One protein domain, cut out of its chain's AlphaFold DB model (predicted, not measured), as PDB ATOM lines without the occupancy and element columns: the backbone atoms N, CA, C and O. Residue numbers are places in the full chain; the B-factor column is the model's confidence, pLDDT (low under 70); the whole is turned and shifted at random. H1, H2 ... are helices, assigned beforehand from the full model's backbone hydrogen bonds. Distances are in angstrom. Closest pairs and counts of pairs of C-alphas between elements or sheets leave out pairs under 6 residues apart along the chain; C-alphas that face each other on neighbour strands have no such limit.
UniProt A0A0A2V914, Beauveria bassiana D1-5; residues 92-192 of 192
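Overview. This is residues 92 to 192 of the 192 residues of a protein of Beauveria bassiana D1-5 (UniProt A0A0A2V914). What shape do these atoms make? One long, kinked helix, H1, makes the length of a rod, and the chain folds back along it as H2 and then H3, a long helical hairpin. H4 packs across H1 and H3. What builds it? The printed part has 101 residues with four named helices, H1 H2 H3 H4 in order, and no named strand: all helix. It is loose, with a radius of gyration of the C-alphas of 18.0 A and spans of 62 by 27 by 17 A.

Along the chain. Where does H1 run? H1, residues 92 to 130, begins at C-alpha 92 (0.528, -22.911, 46.759), measures 56.4 A and has a kink of 30 degrees near residue 123. What follows? H2 is residues 143 to 157, 19.8 A; H3 is residues 160 to 171, 18.5 A; H4, residues 179 to 190, ends at C-alpha 190 (-17.112, -1.398, 23.423).

Arrangement. What touches the hub, H1? Its residues 119 to 130 touch H2 in a hairpin, closest C-alphas Val 119 and Cys 156 at 5.5 A, opposite ways at a steep tilt of 37 degrees, only just past shallow. Its residues 104 to 119 touch H3, closest C-alphas Thr 112 and Leu 163 at 5.7 A, opposite ways at a shallow tilt of 6 degrees. How does H4 sit? Its residues 179 to 183 touch H1, closest C-alphas Leu 107 and Leu 179 at 5.6 A, at a steep tilt of 62 degrees. It touches H3, closest C-alphas Gln 165 and Ala 186 at 5.1 A, at a steep tilt of 59 degrees, and is apart from H2. Are the backbones complete? Every O i to N i+4 pair is within hydrogen-bond range in H4, against 33 of 35 in H1, 9 of 11 in H2 and 5 of 8 in H3.

Size, cuts and confidence. Which links are long? H1 to H2, 12 residues, is long; the printed part has no cut. Where is confidence low? Residues 92 to 95 and residue 192 have pLDDT under 70.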
ATOM      1  N   GLN A  92       1.568 -23.941  46.665       53.28
ATOM      2  CA  GLN A  92       0.528 -22.911  46.759       53.28
ATOM      3  C   GLN A  92       0.039 -22.471  45.372       53.28
ATOM      4  O   GLN A  92      -1.170 -22.396  45.162       53.28
ATOM      5  N   TRP A  93       0.952 -22.313  44.402       56.31
ATOM      6  CA  TRP A  93       0.589 -22.021  43.007       56.31
ATOM      7  C   TRP A  93      -0.383 -23.061  42.446       56.31
ATOM      8  O   TRP A  93      -1.335 -22.692  41.784       56.31
ATOM      9  N   TYR A  94      -0.228 -24.346  42.788       57.03
ATOM     10  CA  TYR A  94      -1.117 -25.397  42.287       57.03
ATOM     11  C   TYR A  94      -2.557 -25.240  42.802       57.03
ATOM     12  O   TYR A  94      -3.518 -25.458  42.067       57.03
ATOM     13  N   LYS A  95      -2.727 -24.841  44.069       64.44
ATOM     14  CA  LYS A  95      -4.056 -24.591  44.650       64.44
ATOM     15  C   LYS A  95      -4.663 -23.291  44.126       64.44
ATOM     16  O   LYS A  95      -5.873 -23.236  43.922       64.44
ATOM     17  N   ASP A  96      -3.840 -22.271  43.920       70.62
ATOM     18  CA  ASP A  96      -4.285 -20.968  43.431       70.62
ATOM     19  C   ASP A  96      -4.588 -20.993  41.930       70.62
ATOM     20  O   ASP A  96      -5.574 -20.393  41.523       70.62
ATOM     21  N   ASP A  97      -3.857 -21.770  41.128       76.31
ATOM     22  CA  ASP A  97      -4.126 -21.991  39.702       76.31
ATOM     23  C   ASP A  97      -5.464 -22.700  39.485       76.31
ATOM     24  O   ASP A  97      -6.233 -22.315  38.604       76.31
ATOM     25  N   LEU A  98      -5.778 -23.712  40.305       81.12
ATOM     26  CA  LEU A  98      -7.077 -24.387  40.255       81.12
ATOM     27  C   LEU A  98      -8.214 -23.429  40.627       81.12
ATOM     28  O   LEU A  98      -9.178 -23.307  39.877       81.12
ATOM     29  N   LYS A  99      -8.066 -22.680  41.728       85.50
ATOM     30  CA  LYS A  99      -9.053 -21.667  42.132       85.50
ATOM     31  C   LYS A  99      -9.215 -20.567  41.090       85.50
ATOM     32  O   LYS A  99     -10.327 -20.107  40.862       85.50
ATOM     33  N   LEU A 100      -8.122 -20.141  40.460       87.56
ATOM     34  CA  LEU A 100      -8.141 -19.107  39.437       87.56
ATOM     35  C   LEU A 100      -8.816 -19.613  38.164       87.56
ATOM     36  O   LEU A 100      -9.538 -18.858  37.521       87.56
ATOM     37  N   LYS A 101      -8.620 -20.886  37.806       90.31
ATOM     38  CA  LYS A 101      -9.312 -21.520  36.683       90.31
ATOM     39  C   LYS A 101     -10.821 -21.578  36.917       90.31
ATOM     40  O   LYS A 101     -11.570 -21.176  36.026       90.31
ATOM     41  N   ASP A 102     -11.247 -22.033  38.092       92.31
ATOM     42  CA  ASP A 102     -12.666 -22.113  38.453       92.31
ATOM     43  C   ASP A 102     -13.291 -20.709  38.487       92.31
ATOM     44  O   ASP A 102     -14.286 -20.458  37.808       92.31
ATOM     45  N   LEU A 103     -12.626 -19.752  39.148       93.44
ATOM     46  CA  LEU A 103     -13.051 -18.351  39.191       93.44
ATOM     47  C   LEU A 103     -13.178 -17.747  37.787       93.44
ATOM     48  O   LEU A 103     -14.161 -17.074  37.498       93.44
ATOM     49  N   LYS A 104     -12.209 -17.979  36.894       95.12
ATOM     50  CA  LYS A 104     -12.275 -17.482  35.511       95.12
ATOM     51  C   LYS A 104     -13.452 -18.090  34.746       95.12
ATOM     52  O   LYS A 104     -14.097 -17.373  33.985       95.12
ATOM     53  N   GLY A 105     -13.762 -19.366  34.970       95.56
ATOM     54  CA  GLY A 105     -14.960 -20.005  34.424       95.56
ATOM     55  C   GLY A 105     -16.247 -19.331  34.906       95.56
ATOM     56  O   GLY A 105     -17.090 -18.956  34.090       95.56
ATOM     57  N   ASP A 106     -16.365 -19.104  36.214       96.50
ATOM     58  CA  ASP A 106     -17.529 -18.449  36.819       96.50
ATOM     59  C   ASP A 106     -17.691 -16.999  36.345       96.50
ATOM     60  O   ASP A 106     -18.791 -16.576  35.984       96.50
ATOM     61  N   LEU A 107     -16.591 -16.245  36.277       97.00
ATOM     62  CA  LEU A 107     -16.570 -14.872  35.772       97.00
ATOM     63  C   LEU A 107     -16.969 -14.799  34.292       97.00
ATOM     64  O   LEU A 107     -17.745 -13.923  33.909       97.00
ATOM     65  N   PHE A 108     -16.481 -15.728  33.465       96.44
ATOM     66  CA  PHE A 108     -16.845 -15.808  32.051       96.44
ATOM     67  C   PHE A 108     -18.335 -16.111  31.856       96.44
ATOM     68  O   PHE A 108     -19.018 -15.413  31.098       96.44
ATOM     69  N   ASN A 109     -18.857 -17.106  32.577       96.75
ATOM     70  CA  ASN A 109     -20.274 -17.463  32.532       96.75
ATOM     71  C   ASN A 109     -21.152 -16.318  33.049       96.75
ATOM     72  O   ASN A 109     -22.159 -15.979  32.431       96.75
ATOM     73  N   GLY A 110     -20.747 -15.671  34.146       97.25
ATOM     74  CA  GLY A 110     -21.443 -14.510  34.696       97.25
ATOM     75  C   GLY A 110     -21.492 -13.337  33.715       97.25
ATOM     76  O   GLY A 110     -22.554 -12.746  33.524       97.25
ATOM     77  N   CYS A 111     -20.374 -13.032  33.047       96.31
ATOM     78  CA  CYS A 111     -20.302 -11.972  32.038       96.31
ATOM     79  C   CYS A 111     -21.192 -12.293  30.828       96.31
ATOM     80  O   CYS A 111     -21.968 -11.453  30.377       96.31
ATOM     81  N   THR A 112     -21.160 -13.544  30.364       95.19
ATOM     82  CA  THR A 112     -22.014 -14.020  29.268       95.19
ATOM     83  C   THR A 112     -23.498 -13.892  29.606       95.19
ATOM     84  O   THR A 112     -24.273 -13.334  28.829       95.19
ATOM     85  N   ASN A 113     -23.893 -14.344  30.797       95.81
ATOM     86  CA  ASN A 113     -25.274 -14.261  31.265       95.81
ATOM     87  C   ASN A 113     -25.743 -12.810  31.418       95.81
ATOM     88  O   ASN A 113     -26.883 -12.507  31.075       95.81
ATOM     89  N   HIS A 114     -24.870 -11.905  31.871       95.38
ATOM     90  CA  HIS A 114     -25.181 -10.479  31.978       95.38
ATOM     91  C   HIS A 114     -25.600  -9.876  30.628       95.38
ATOM     92  O   HIS A 114     -26.654  -9.246  30.535       95.38
ATOM     93  N   TYR A 115     -24.807 -10.091  29.573       94.38
ATOM     94  CA  TYR A 115     -25.127  -9.551  28.248       94.38
ATOM     95  C   TYR A 115     -26.301 -10.275  27.583       94.38
ATOM     96  O   TYR A 115     -27.136  -9.614  26.973       94.38
ATOM     97  N   ASN A 116     -26.431 -11.595  27.754       92.62
ATOM     98  CA  ASN A 116     -27.597 -12.333  27.256       92.62
ATOM     99  C   ASN A 116     -28.906 -11.837  27.897       92.62
ATOM    100  O   ASN A 116     -29.886 -11.640  27.182       92.62
ATOM    101  N   SER A 117     -28.909 -11.569  29.211       93.75
ATOM    102  CA  SER A 117     -30.064 -10.979  29.910       93.75
ATOM    103  C   SER A 117     -30.416  -9.615  29.326       93.75
ATOM    104  O   SER A 117     -31.557  -9.390  28.942       93.75
ATOM    105  N   LYS A 118     -29.422  -8.733  29.159       93.56
ATOM    106  CA  LYS A 118     -29.628  -7.397  28.578       93.56
ATOM    107  C   LYS A 118     -30.184  -7.436  27.154       93.56
ATOM    108  O   LYS A 118     -31.042  -6.628  26.813       93.56
ATOM    109  N   VAL A 119     -29.694  -8.354  26.317       92.75
ATOM    110  CA  VAL A 119     -30.211  -8.548  24.952       92.75
ATOM    111  C   VAL A 119     -31.670  -8.997  25.008       92.75
ATOM    112  O   VAL A 119     -32.504  -8.405  24.329       92.75
ATOM    113  N   GLY A 120     -31.994  -9.983  25.849       91.94
ATOM    114  CA  GLY A 120     -33.365 -10.465  26.025       91.94
ATOM    115  C   GLY A 120     -34.316  -9.375  26.521       91.94
ATOM    116  O   GLY A 120     -35.363  -9.158  25.920       91.94
ATOM    117  N   GLU A 121     -33.928  -8.629  27.556       93.94
ATOM    118  CA  GLU A 121     -34.693  -7.492  28.091       93.94
ATOM    119  C   GLU A 121     -34.942  -6.401  27.035       93.94
ATOM    120  O   GLU A 121     -35.991  -5.759  27.040       93.94
ATOM    121  N   CYS A 122     -33.997  -6.203  26.111       94.19
ATOM    122  CA  CYS A 122     -34.125  -5.246  25.013       94.19
ATOM    123  C   CYS A 122     -35.059  -5.744  23.896       94.19
ATOM    124  O   CYS A 122     -35.829  -4.955  23.350       94.19
ATOM    125  N   ILE A 123     -35.016  -7.042  23.569       93.62
ATOM    126  CA  ILE A 123     -35.798  -7.647  22.478       93.62
ATOM    127  C   ILE A 123     -37.249  -7.918  22.891       93.62
ATOM    128  O   ILE A 123     -38.150  -7.687  22.092       93.62
ATOM    129  N   GLN A 124     -37.508  -8.321  24.138       93.19
ATOM    130  CA  GLN A 124     -38.855  -8.627  24.647       93.19
ATOM    131  C   GLN A 124     -39.957  -7.614  24.269       93.19
ATOM    132  O   GLN A 124     -41.023  -8.040  23.815       93.19
ATOM    133  N   PRO A 125     -39.771  -6.288  24.427       94.56
ATOM    134  CA  PRO A 125     -40.790  -5.324  24.014       94.56
ATOM    135  C   PRO A 125     -40.989  -5.261  22.491       94.56
ATOM    136  O   PRO A 125     -42.093  -4.956  22.038       94.56
ATOM    137  N   ILE A 126     -39.951  -5.550  21.701       93.81
ATOM    138  CA  ILE A 126     -40.012  -5.589  20.235       93.81
ATOM    139  C   ILE A 126     -40.753  -6.854  19.791       93.81
ATOM    140  O   ILE A 126     -41.680  -6.765  18.990       93.81
ATOM    141  N   ASP A 127     -40.449  -8.005  20.389       93.56
ATOM    142  CA  ASP A 127     -41.176  -9.254  20.142       93.56
ATOM    143  C   ASP A 127     -42.674  -9.078  20.400       93.56
ATOM    144  O   ASP A 127     -43.500  -9.368  19.534       93.56
ATOM    145  N   ALA A 128     -43.035  -8.479  21.540       93.06
ATOM    146  CA  ALA A 128     -44.425  -8.178  21.870       93.06
ATOM    147  C   ALA A 128     -45.090  -7.226  20.857       93.06
ATOM    148  O   ALA A 128     -46.275  -7.376  20.553       93.06
ATOM    149  N   LYS A 129     -44.341  -6.258  20.317       93.62
ATOM    150  CA  LYS A 129     -44.835  -5.305  19.313       93.62
ATOM    151  C   LYS A 129     -45.110  -5.970  17.962       93.62
ATOM    152  O   LYS A 129     -46.100  -5.628  17.317       93.62
ATOM    153  N   PHE A 130     -44.251  -6.888  17.527       92.50
ATOM    154  CA  PHE A 130     -44.365  -7.536  16.217       92.50
ATOM    155  C   PHE A 130     -45.118  -8.879  16.250       92.50
ATOM    156  O   PHE A 130     -45.453  -9.423  15.188       92.50
ATOM    157  N   GLY A 131     -45.434  -9.376  17.450       90.81
ATOM    158  CA  GLY A 131     -46.030 -10.691  17.674       90.81
ATOM    159  C   GLY A 131     -45.034 -11.831  17.461       90.81
ATOM    160  O   GLY A 131     -45.450 -12.908  17.044       90.81
ATOM    161  N   ALA A 132     -43.743 -11.571  17.683       89.62
ATOM    162  CA  ALA A 132     -42.693 -12.575  17.581       89.62
ATOM    163  C   ALA A 132     -42.670 -13.478  18.824       89.62
ATOM    164  O   ALA A 132     -43.043 -13.048  19.920       89.62
ATOM    165  N   VAL A 133     -42.190 -14.709  18.663       87.69
ATOM    166  CA  VAL A 133     -41.885 -15.628  19.770       87.69
ATOM    167  C   VAL A 133     -40.414 -16.006  19.672       87.69
ATOM    168  O   VAL A 133     -40.005 -16.599  18.679       87.69
ATOM    169  N   ASP A 134     -39.621 -15.641  20.682       83.75
ATOM    170  CA  ASP A 134     -38.169 -15.873  20.722       83.75
ATOM    171  C   ASP A 134     -37.437 -15.387  19.451       83.75
ATOM    172  O   ASP A 134     -36.508 -16.026  18.952       83.75
ATOM    173  N   GLY A 135     -37.866 -14.238  18.919       83.56
ATOM    174  CA  GLY A 135     -37.331 -13.643  17.694       83.56
ATOM    175  C   GLY A 135     -37.833 -14.224  16.369       83.56
ATOM    176  O   GLY A 135     -37.311 -13.861  15.317       83.56
ATOM    177  N   ASP A 136     -38.849 -15.091  16.392       87.38
ATOM    178  CA  ASP A 136     -39.492 -15.616  15.186       87.38
ATOM    179  C   ASP A 136     -40.853 -14.943  14.929       87.38
ATOM    180  O   ASP A 136     -41.760 -15.016  15.762       87.38
ATOM    181  N   LEU A 137     -41.008 -14.290  13.769       88.56
ATOM    182  CA  LEU A 137     -42.261 -13.660  13.327       88.56
ATOM    183  C   LEU A 137     -43.257 -14.647  12.695       88.56
ATOM    184  O   LEU A 137     -44.399 -14.258  12.418       88.56
ATOM    185  N   GLY A 138     -42.844 -15.899  12.478       87.44
ATOM    186  CA  GLY A 138     -43.651 -16.967  11.904       87.44
ATOM    187  C   GLY A 138     -43.796 -16.907  10.378       87.44
ATOM    188  O   GLY A 138     -43.468 -15.924   9.715       87.44
ATOM    189  N   GLU A 139     -44.354 -17.980   9.812       81.56
ATOM    190  CA  GLU A 139     -44.424 -18.230   8.358       81.56
ATOM    191  C   GLU A 139     -45.275 -17.219   7.567       81.56
ATOM    192  O   GLU A 139     -45.224 -17.187   6.340       81.56
ATOM    193  N   THR A 140     -46.081 -16.397   8.245       83.25
ATOM    194  CA  THR A 140     -46.977 -15.416   7.609       83.25
ATOM    195  C   THR A 140     -46.387 -14.008   7.515       83.25
ATOM    196  O   THR A 140     -47.074 -13.100   7.049       83.25
ATOM    197  N   ALA A 141     -45.172 -13.787   8.022       86.88
ATOM    198  CA  ALA A 141     -44.496 -12.498   7.938       86.88
ATOM    199  C   ALA A 141     -43.935 -12.261   6.526       86.88
ATOM    200  O   ALA A 141     -43.293 -13.141   5.957       86.88
ATOM    201  N   ASP A 142     -44.187 -11.074   5.970       92.38
ATOM    202  CA  ASP A 142     -43.598 -10.642   4.702       92.38
ATOM    203  C   ASP A 142     -42.225  -9.982   4.913       92.38
ATOM    204  O   ASP A 142     -41.845  -9.640   6.038       92.38
ATOM    205  N   ASP A 143     -41.477  -9.802   3.821       92.38
ATOM    206  CA  ASP A 143     -40.131  -9.212   3.848       92.38
ATOM    207  C   ASP A 143     -40.129  -7.826   4.517       92.38
ATOM    208  O   ASP A 143     -39.236  -7.506   5.293       92.38
ATOM    209  N   ALA A 144     -41.179  -7.024   4.301       93.81
ATOM    210  CA  ALA A 144     -41.300  -5.694   4.898       93.81
ATOM    211  C   ALA A 144     -41.459  -5.742   6.428       93.81
ATOM    212  O   ALA A 144     -40.949  -4.867   7.136       93.81
ATOM    213  N   LYS A 145     -42.162  -6.752   6.958       92.81
ATOM    214  CA  LYS A 145     -42.306  -6.972   8.400       92.81
ATOM    215  C   LYS A 145     -40.994  -7.449   9.029       92.81
ATOM    216  O   LYS A 145     -40.676  -6.993  10.127       92.81
ATOM    217  N   TRP A 146     -40.241  -8.307   8.340       92.56
ATOM    218  CA  TRP A 146     -38.902  -8.727   8.768       92.56
ATOM    219  C   TRP A 146     -37.906  -7.565   8.761       92.56
ATOM    220  O   TRP A 146     -37.269  -7.323   9.781       92.56
ATOM    221  N   ASP A 147     -37.863  -6.767   7.691       94.88
ATOM    222  CA  ASP A 147     -36.994  -5.585   7.599       94.88
ATOM    223  C   ASP A 147     -37.258  -4.589   8.743       94.88
ATOM    224  O   ASP A 147     -36.333  -4.021   9.330       94.88
ATOM    225  N   ALA A 148     -38.533  -4.378   9.091       94.44
ATOM    226  CA  ALA A 148     -38.921  -3.508  10.196       94.44
ATOM    227  C   ALA A 148     -38.532  -4.084  11.571       94.44
ATOM    228  O   ALA A 148     -38.086  -3.336  12.442       94.44
ATOM    229  N   TYR A 149     -38.677  -5.397  11.766       93.81
ATOM    230  CA  TYR A 149     -38.267  -6.081  12.994       93.81
ATOM    231  C   TYR A 149     -36.743  -6.045  13.182       93.81
ATOM    232  O   TYR A 149     -36.254  -5.683  14.255       93.81
ATOM    233  N   ASP A 150     -35.983  -6.326  12.124       92.88
ATOM    234  CA  ASP A 150     -34.519  -6.305  12.134       92.88
ATOM    235  C   ASP A 150     -33.976  -4.897  12.403       92.88
ATOM    236  O   ASP A 150     -33.045  -4.716  13.195       92.88
ATOM    237  N   ALA A 151     -34.590  -3.868  11.810       94.62
ATOM    238  CA  ALA A 151     -34.223  -2.480  12.073       94.62
ATOM    239  C   ALA A 151     -34.418  -2.088  13.551       94.62
ATOM    240  O   ALA A 151     -33.612  -1.329  14.098       94.62
ATOM    241  N   GLU A 152     -35.461  -2.608  14.207       94.62
ATOM    242  CA  GLU A 152     -35.748  -2.329  15.617       94.62
ATOM    243  C   GLU A 152     -34.905  -3.165  16.586       94.62
ATOM    244  O   GLU A 152     -34.524  -2.651  17.640       94.62
ATOM    245  N   THR A 153     -34.556  -4.408  16.243       94.19
ATOM    246  CA  THR A 153     -33.720  -5.282  17.089       94.19
ATOM    247  C   THR A 153     -32.218  -5.055  16.915       94.19
ATOM    248  O   THR A 153     -31.443  -5.360  17.828       94.19
ATOM    249  N   ALA A 154     -31.773  -4.456  15.806       92.31
ATOM    250  CA  ALA A 154     -30.358  -4.181  15.543       92.31
ATOM    251  C   ALA A 154     -29.617  -3.466  16.702       92.31
ATOM    252  O   ALA A 154     -28.503  -3.880  17.041       92.31
ATOM    253  N   PRO A 155     -30.179  -2.441  17.380       91.25
ATOM    254  CA  PRO A 155     -29.554  -1.840  18.558       91.25
ATOM    255  C   PRO A 155     -29.404  -2.799  19.743       91.25
ATOM    256  O   PRO A 155     -28.416  -2.689  20.468       91.25
ATOM    257  N   CYS A 156     -30.339  -3.733  19.933       91.81
ATOM    258  CA  CYS A 156     -30.281  -4.729  21.002       91.81
ATOM    259  C   CYS A 156     -29.150  -5.730  20.763       91.81
ATOM    260  O   CYS A 156     -28.402  -6.050  21.685       91.81
ATOM    261  N   TYR A 157     -28.959  -6.175  19.519       89.31
ATOM    262  CA  TYR A 157     -27.878  -7.105  19.196       89.31
ATOM    263  C   TYR A 157     -26.482  -6.491  19.321       89.31
ATOM    264  O   TYR A 157     -25.549  -7.229  19.627       89.31
ATOM    265  N   ARG A 158     -26.329  -5.163  19.221       88.56
ATOM    266  CA  ARG A 158     -25.055  -4.483  19.541       88.56
ATOM    267  C   ARG A 158     -24.617  -4.667  20.996       88.56
ATOM    268  O   ARG A 158     -23.434  -4.582  21.298       88.56
ATOM    269  N   LEU A 159     -25.525  -5.005  21.914       87.00
ATOM    270  CA  LEU A 159     -25.151  -5.362  23.289       87.00
ATOM    271  C   LEU A 159     -24.320  -6.659  23.346       87.00
ATOM    272  O   LEU A 159     -23.596  -6.876  24.317       87.00
ATOM    273  N   ARG A 160     -24.363  -7.498  22.296       87.38
ATOM    274  CA  ARG A 160     -23.489  -8.673  22.156       87.38
ATOM    275  C   ARG A 160     -22.042  -8.300  21.850       87.38
ATOM    276  O   ARG A 160     -21.177  -9.150  22.036       87.38
ATOM    277  N   ASP A 161     -21.744  -7.059  21.474       89.25
ATOM    278  CA  ASP A 161     -20.355  -6.619  21.342       89.25
ATOM    279  C   ASP A 161     -19.632  -6.787  22.687       89.25
ATOM    280  O   ASP A 161     -18.516  -7.295  22.722       89.25
ATOM    281  N   GLY A 162     -20.315  -6.537  23.812       86.75
ATOM    282  CA  GLY A 162     -19.775  -6.790  25.152       86.75
ATOM    283  C   GLY A 162     -19.534  -8.261  25.470       86.75
ATOM    284  O   GLY A 162     -18.535  -8.596  26.108       86.75
ATOM    285  N   LEU A 163     -20.370  -9.158  24.937       90.44
ATOM    286  CA  LEU A 163     -20.162 -10.602  25.054       90.44
ATOM    287  C   LEU A 163     -18.818 -11.020  24.437       90.44
ATOM    288  O   LEU A 163     -18.100 -11.835  25.015       90.44
ATOM    289  N   THR A 164     -18.451 -10.433  23.293       90.62
ATOM    290  CA  THR A 164     -17.173 -10.736  22.625       90.62
ATOM    291  C   THR A 164     -15.952 -10.273  23.425       90.62
ATOM    292  O   THR A 164     -14.872 -10.825  23.243       90.62
ATOM    293  N   GLN A 165     -16.125  -9.325  24.354       94.06
ATOM    294  CA  GLN A 165     -15.053  -8.795  25.201       94.06
ATOM    295  C   GLN A 165     -14.870  -9.581  26.511       94.06
ATOM    296  O   GLN A 165     -13.814  -9.482  27.142       94.06
ATOM    297  N   CYS A 166     -15.854 -10.392  26.921       94.25
ATOM    298  CA  CYS A 166     -15.784 -11.186  28.153       94.25
ATOM    299  C   CYS A 166     -14.531 -12.093  28.235       94.25
ATOM    300  O   CYS A 166     -13.880 -12.071  29.282       94.25
ATOM    301  N   PRO A 167     -14.134 -12.864  27.193       94.88
ATOM    302  CA  PRO A 167     -12.930 -13.700  27.255       94.88
ATOM    303  C   PRO A 167     -11.652 -12.906  27.546       94.88
ATOM    304  O   PRO A 167     -10.844 -13.315  28.382       94.88
ATOM    305  N   ASP A 168     -11.490 -11.757  26.888       94.06
ATOM    306  CA  ASP A 168     -10.306 -10.912  27.035       94.06
ATOM    307  C   ASP A 168     -10.233 -10.298  28.433       94.06
ATOM    308  O   ASP A 168      -9.181 -10.322  29.065       94.06
ATOM    309  N   CYS A 169     -11.359  -9.820  28.965       94.38
ATOM    310  CA  CYS A 169     -11.421  -9.265  30.316       94.38
ATOM    311  C   CYS A 169     -11.191 -10.318  31.410       94.38
ATOM    312  O   CYS A 169     -10.601 -10.022  32.446       94.38
ATOM    313  N   VAL A 170     -11.620 -11.563  31.190       96.00
ATOM    314  CA  VAL A 170     -11.396 -12.674  32.131       96.00
ATOM    315  C   VAL A 170      -9.944 -13.159  32.109       96.00
ATOM    316  O   VAL A 170      -9.438 -13.656  33.120       96.00
ATOM    317  N   LYS A 171      -9.238 -13.009  30.981       93.25
ATOM    318  CA  LYS A 171      -7.833 -13.418  30.856       93.25
ATOM    319  C   LYS A 171      -6.947 -12.745  31.904       93.25
ATOM    320  O   LYS A 171      -6.113 -13.433  32.501       93.25
ATOM    321  N   ASP A 172      -7.199 -11.468  32.170       88.94
ATOM    322  CA  ASP A 172      -6.426 -10.634  33.093       88.94
ATOM    323  C   ASP A 172      -6.934 -10.697  34.546       88.94
ATOM    324  O   ASP A 172      -6.355 -10.074  35.435       88.94
ATOM    325  N   ALA A 173      -7.982 -11.484  34.814       90.50
ATOM    326  CA  ALA A 173      -8.546 -11.613  36.149       90.50
ATOM    327  C   ALA A 173      -7.576 -12.289  37.132       90.50
ATOM    328  O   ALA A 173      -6.920 -13.288  36.807       90.50
ATOM    329  N   THR A 174      -7.551 -11.763  38.356       89.44
ATOM    330  CA  THR A 174      -6.843 -12.301  39.526       89.44
ATOM    331  C   THR A 174      -7.843 -12.847  40.554       89.44
ATOM    332  O   THR A 174      -9.050 -12.673  40.407       89.44
ATOM    333  N   LEU A 175      -7.372 -13.551  41.593       86.94
ATOM    334  CA  LEU A 175      -8.244 -14.241  42.565       86.94
ATOM    335  C   LEU A 175      -9.209 -13.326  43.348       86.94
ATOM    336  O   LEU A 175     -10.155 -13.810  43.961       86.94
ATOM    337  N   ASP A 176      -8.957 -12.023  43.360       88.69
ATOM    338  CA  ASP A 176      -9.766 -10.986  44.000       88.69
ATOM    339  C   ASP A 176     -10.825 -10.367  43.074       88.69
ATOM    340  O   ASP A 176     -11.657  -9.586  43.543       88.69
ATOM    341  N   TRP A 177     -10.817 -10.715  41.783       92.19
ATOM    342  CA  TRP A 177     -11.762 -10.170  40.819       92.19
ATOM    343  C   TRP A 177     -13.190 -10.656  41.043       92.19
ATOM    344  O   TRP A 177     -13.455 -11.805  41.397       92.19
ATOM    345  N   LYS A 178     -14.126  -9.758  40.750       96.19
ATOM    346  CA  LYS A 178     -15.569  -9.976  40.802       96.19
ATOM    347  C   LYS A 178     -16.216  -9.704  39.444       96.19
ATOM    348  O   LYS A 178     -15.627  -9.075  38.563       96.19
ATOM    349  N   LEU A 179     -17.452 -10.178  39.279       95.75
ATOM    350  CA  LEU A 179     -18.211 -10.059  38.030       95.75
ATOM    351  C   LEU A 179     -18.357  -8.602  37.555       95.75
ATOM    352  O   LEU A 179     -18.242  -8.332  36.363       95.75
ATOM    353  N   ASP A 180     -18.569  -7.657  38.471       95.56
ATOM    354  CA  ASP A 180     -18.714  -6.233  38.156       95.56
ATOM    355  C   ASP A 180     -17.459  -5.642  37.501       95.56
ATOM    356  O   ASP A 180     -17.569  -4.809  36.601       95.56
ATOM    357  N   GLN A 181     -16.270  -6.113  37.882       96.31
ATOM    358  CA  GLN A 181     -15.011  -5.680  37.271       96.31
ATOM    359  C   GLN A 181     -14.877  -6.188  35.830       96.31
ATOM    360  O   GLN A 181     -14.434  -5.444  34.956       96.31
ATOM    361  N   VAL A 182     -15.311  -7.424  35.565       96.19
ATOM    362  CA  VAL A 182     -15.290  -8.012  34.216       96.19
ATOM    363  C   VAL A 182     -16.273  -7.296  33.293       96.19
ATOM    364  O   VAL A 182     -15.903  -6.919  32.185       96.19
ATOM    365  N   VAL A 183     -17.499  -7.045  33.766       95.19
ATOM    366  CA  VAL A 183     -18.511  -6.297  33.003       95.19
ATOM    367  C   VAL A 183     -18.033  -4.874  32.721       95.19
ATOM    368  O   VAL A 183     -18.140  -4.404  31.592       95.19
ATOM    369  N   LYS A 184     -17.427  -4.202  33.707       95.19
ATOM    370  CA  LYS A 184     -16.862  -2.862  33.511       95.19
ATOM    371  C   LYS A 184     -15.767  -2.849  32.439       95.19
ATOM    372  O   LYS A 184     -15.770  -1.964  31.589       95.19
ATOM    373  N   CYS A 185     -14.864  -3.831  32.454       95.31
ATOM    374  CA  CYS A 185     -13.832  -3.979  31.426       95.31
ATOM    375  C   CYS A 185     -14.439  -4.167  30.024       95.31
ATOM    376  O   CYS A 185     -13.989  -3.534  29.068       95.31
ATOM    377  N   ALA A 186     -15.478  -4.996  29.899       94.12
ATOM    378  CA  ALA A 186     -16.156  -5.221  28.627       94.12
ATOM    379  C   ALA A 186     -16.853  -3.941  28.127       94.12
ATOM    380  O   ALA A 186     -16.654  -3.547  26.980       94.12
ATOM    381  N   ASP A 187     -17.571  -3.228  29.000       92.62
ATOM    382  CA  ASP A 187     -18.239  -1.963  28.667       92.62
ATOM    383  C   ASP A 187     -17.257  -0.856  28.236       92.62
ATOM    384  O   ASP A 187     -17.591  -0.020  27.395       92.62
ATOM    385  N   GLU A 188     -16.051  -0.817  28.807       93.12
ATOM    386  CA  GLU A 188     -14.995   0.121  28.404       93.12
ATOM    387  C   GLU A 188     -14.420  -0.213  27.020       93.12
ATOM    388  O   GLU A 188     -14.105   0.698  26.256       93.12
ATOM    389  N   LYS A 189     -14.329  -1.499  26.665       90.19
ATOM    390  CA  LYS A 189     -13.820  -1.950  25.362       90.19
ATOM    391  C   LYS A 189     -14.791  -1.718  24.208       90.19
ATOM    392  O   LYS A 189     -14.335  -1.506  23.098       90.19
ATOM    393  N   ILE A 190     -16.101  -1.709  24.456       86.88
ATOM    394  CA  ILE A 190     -17.112  -1.398  23.423       86.88
ATOM    395  C   ILE A 190     -17.110   0.101  23.062       86.88
ATOM    396  O   ILE A 190     -17.583   0.492  21.999       86.88
ATOM    397  N   LYS A 191     -16.621   0.967  23.961       80.81
ATOM    398  CA  LYS A 191     -16.608   2.430  23.773       80.81
ATOM    399  C   LYS A 191     -15.395   2.949  22.994       80.81
ATOM    400  O   LYS A 191     -15.432   4.108  22.581       80.81
ATOM    401  N   ASN A 192     -14.348   2.138  22.857       57.59
ATOM    402  CA  ASN A 192     -13.081   2.479  22.203       57.59
ATOM    403  C   ASN A 192     -12.987   1.819  20.829       57.59
ATOM    404  O   ASN A 192     -12.391   2.454  19.933       57.59
TER     405      ASN A 192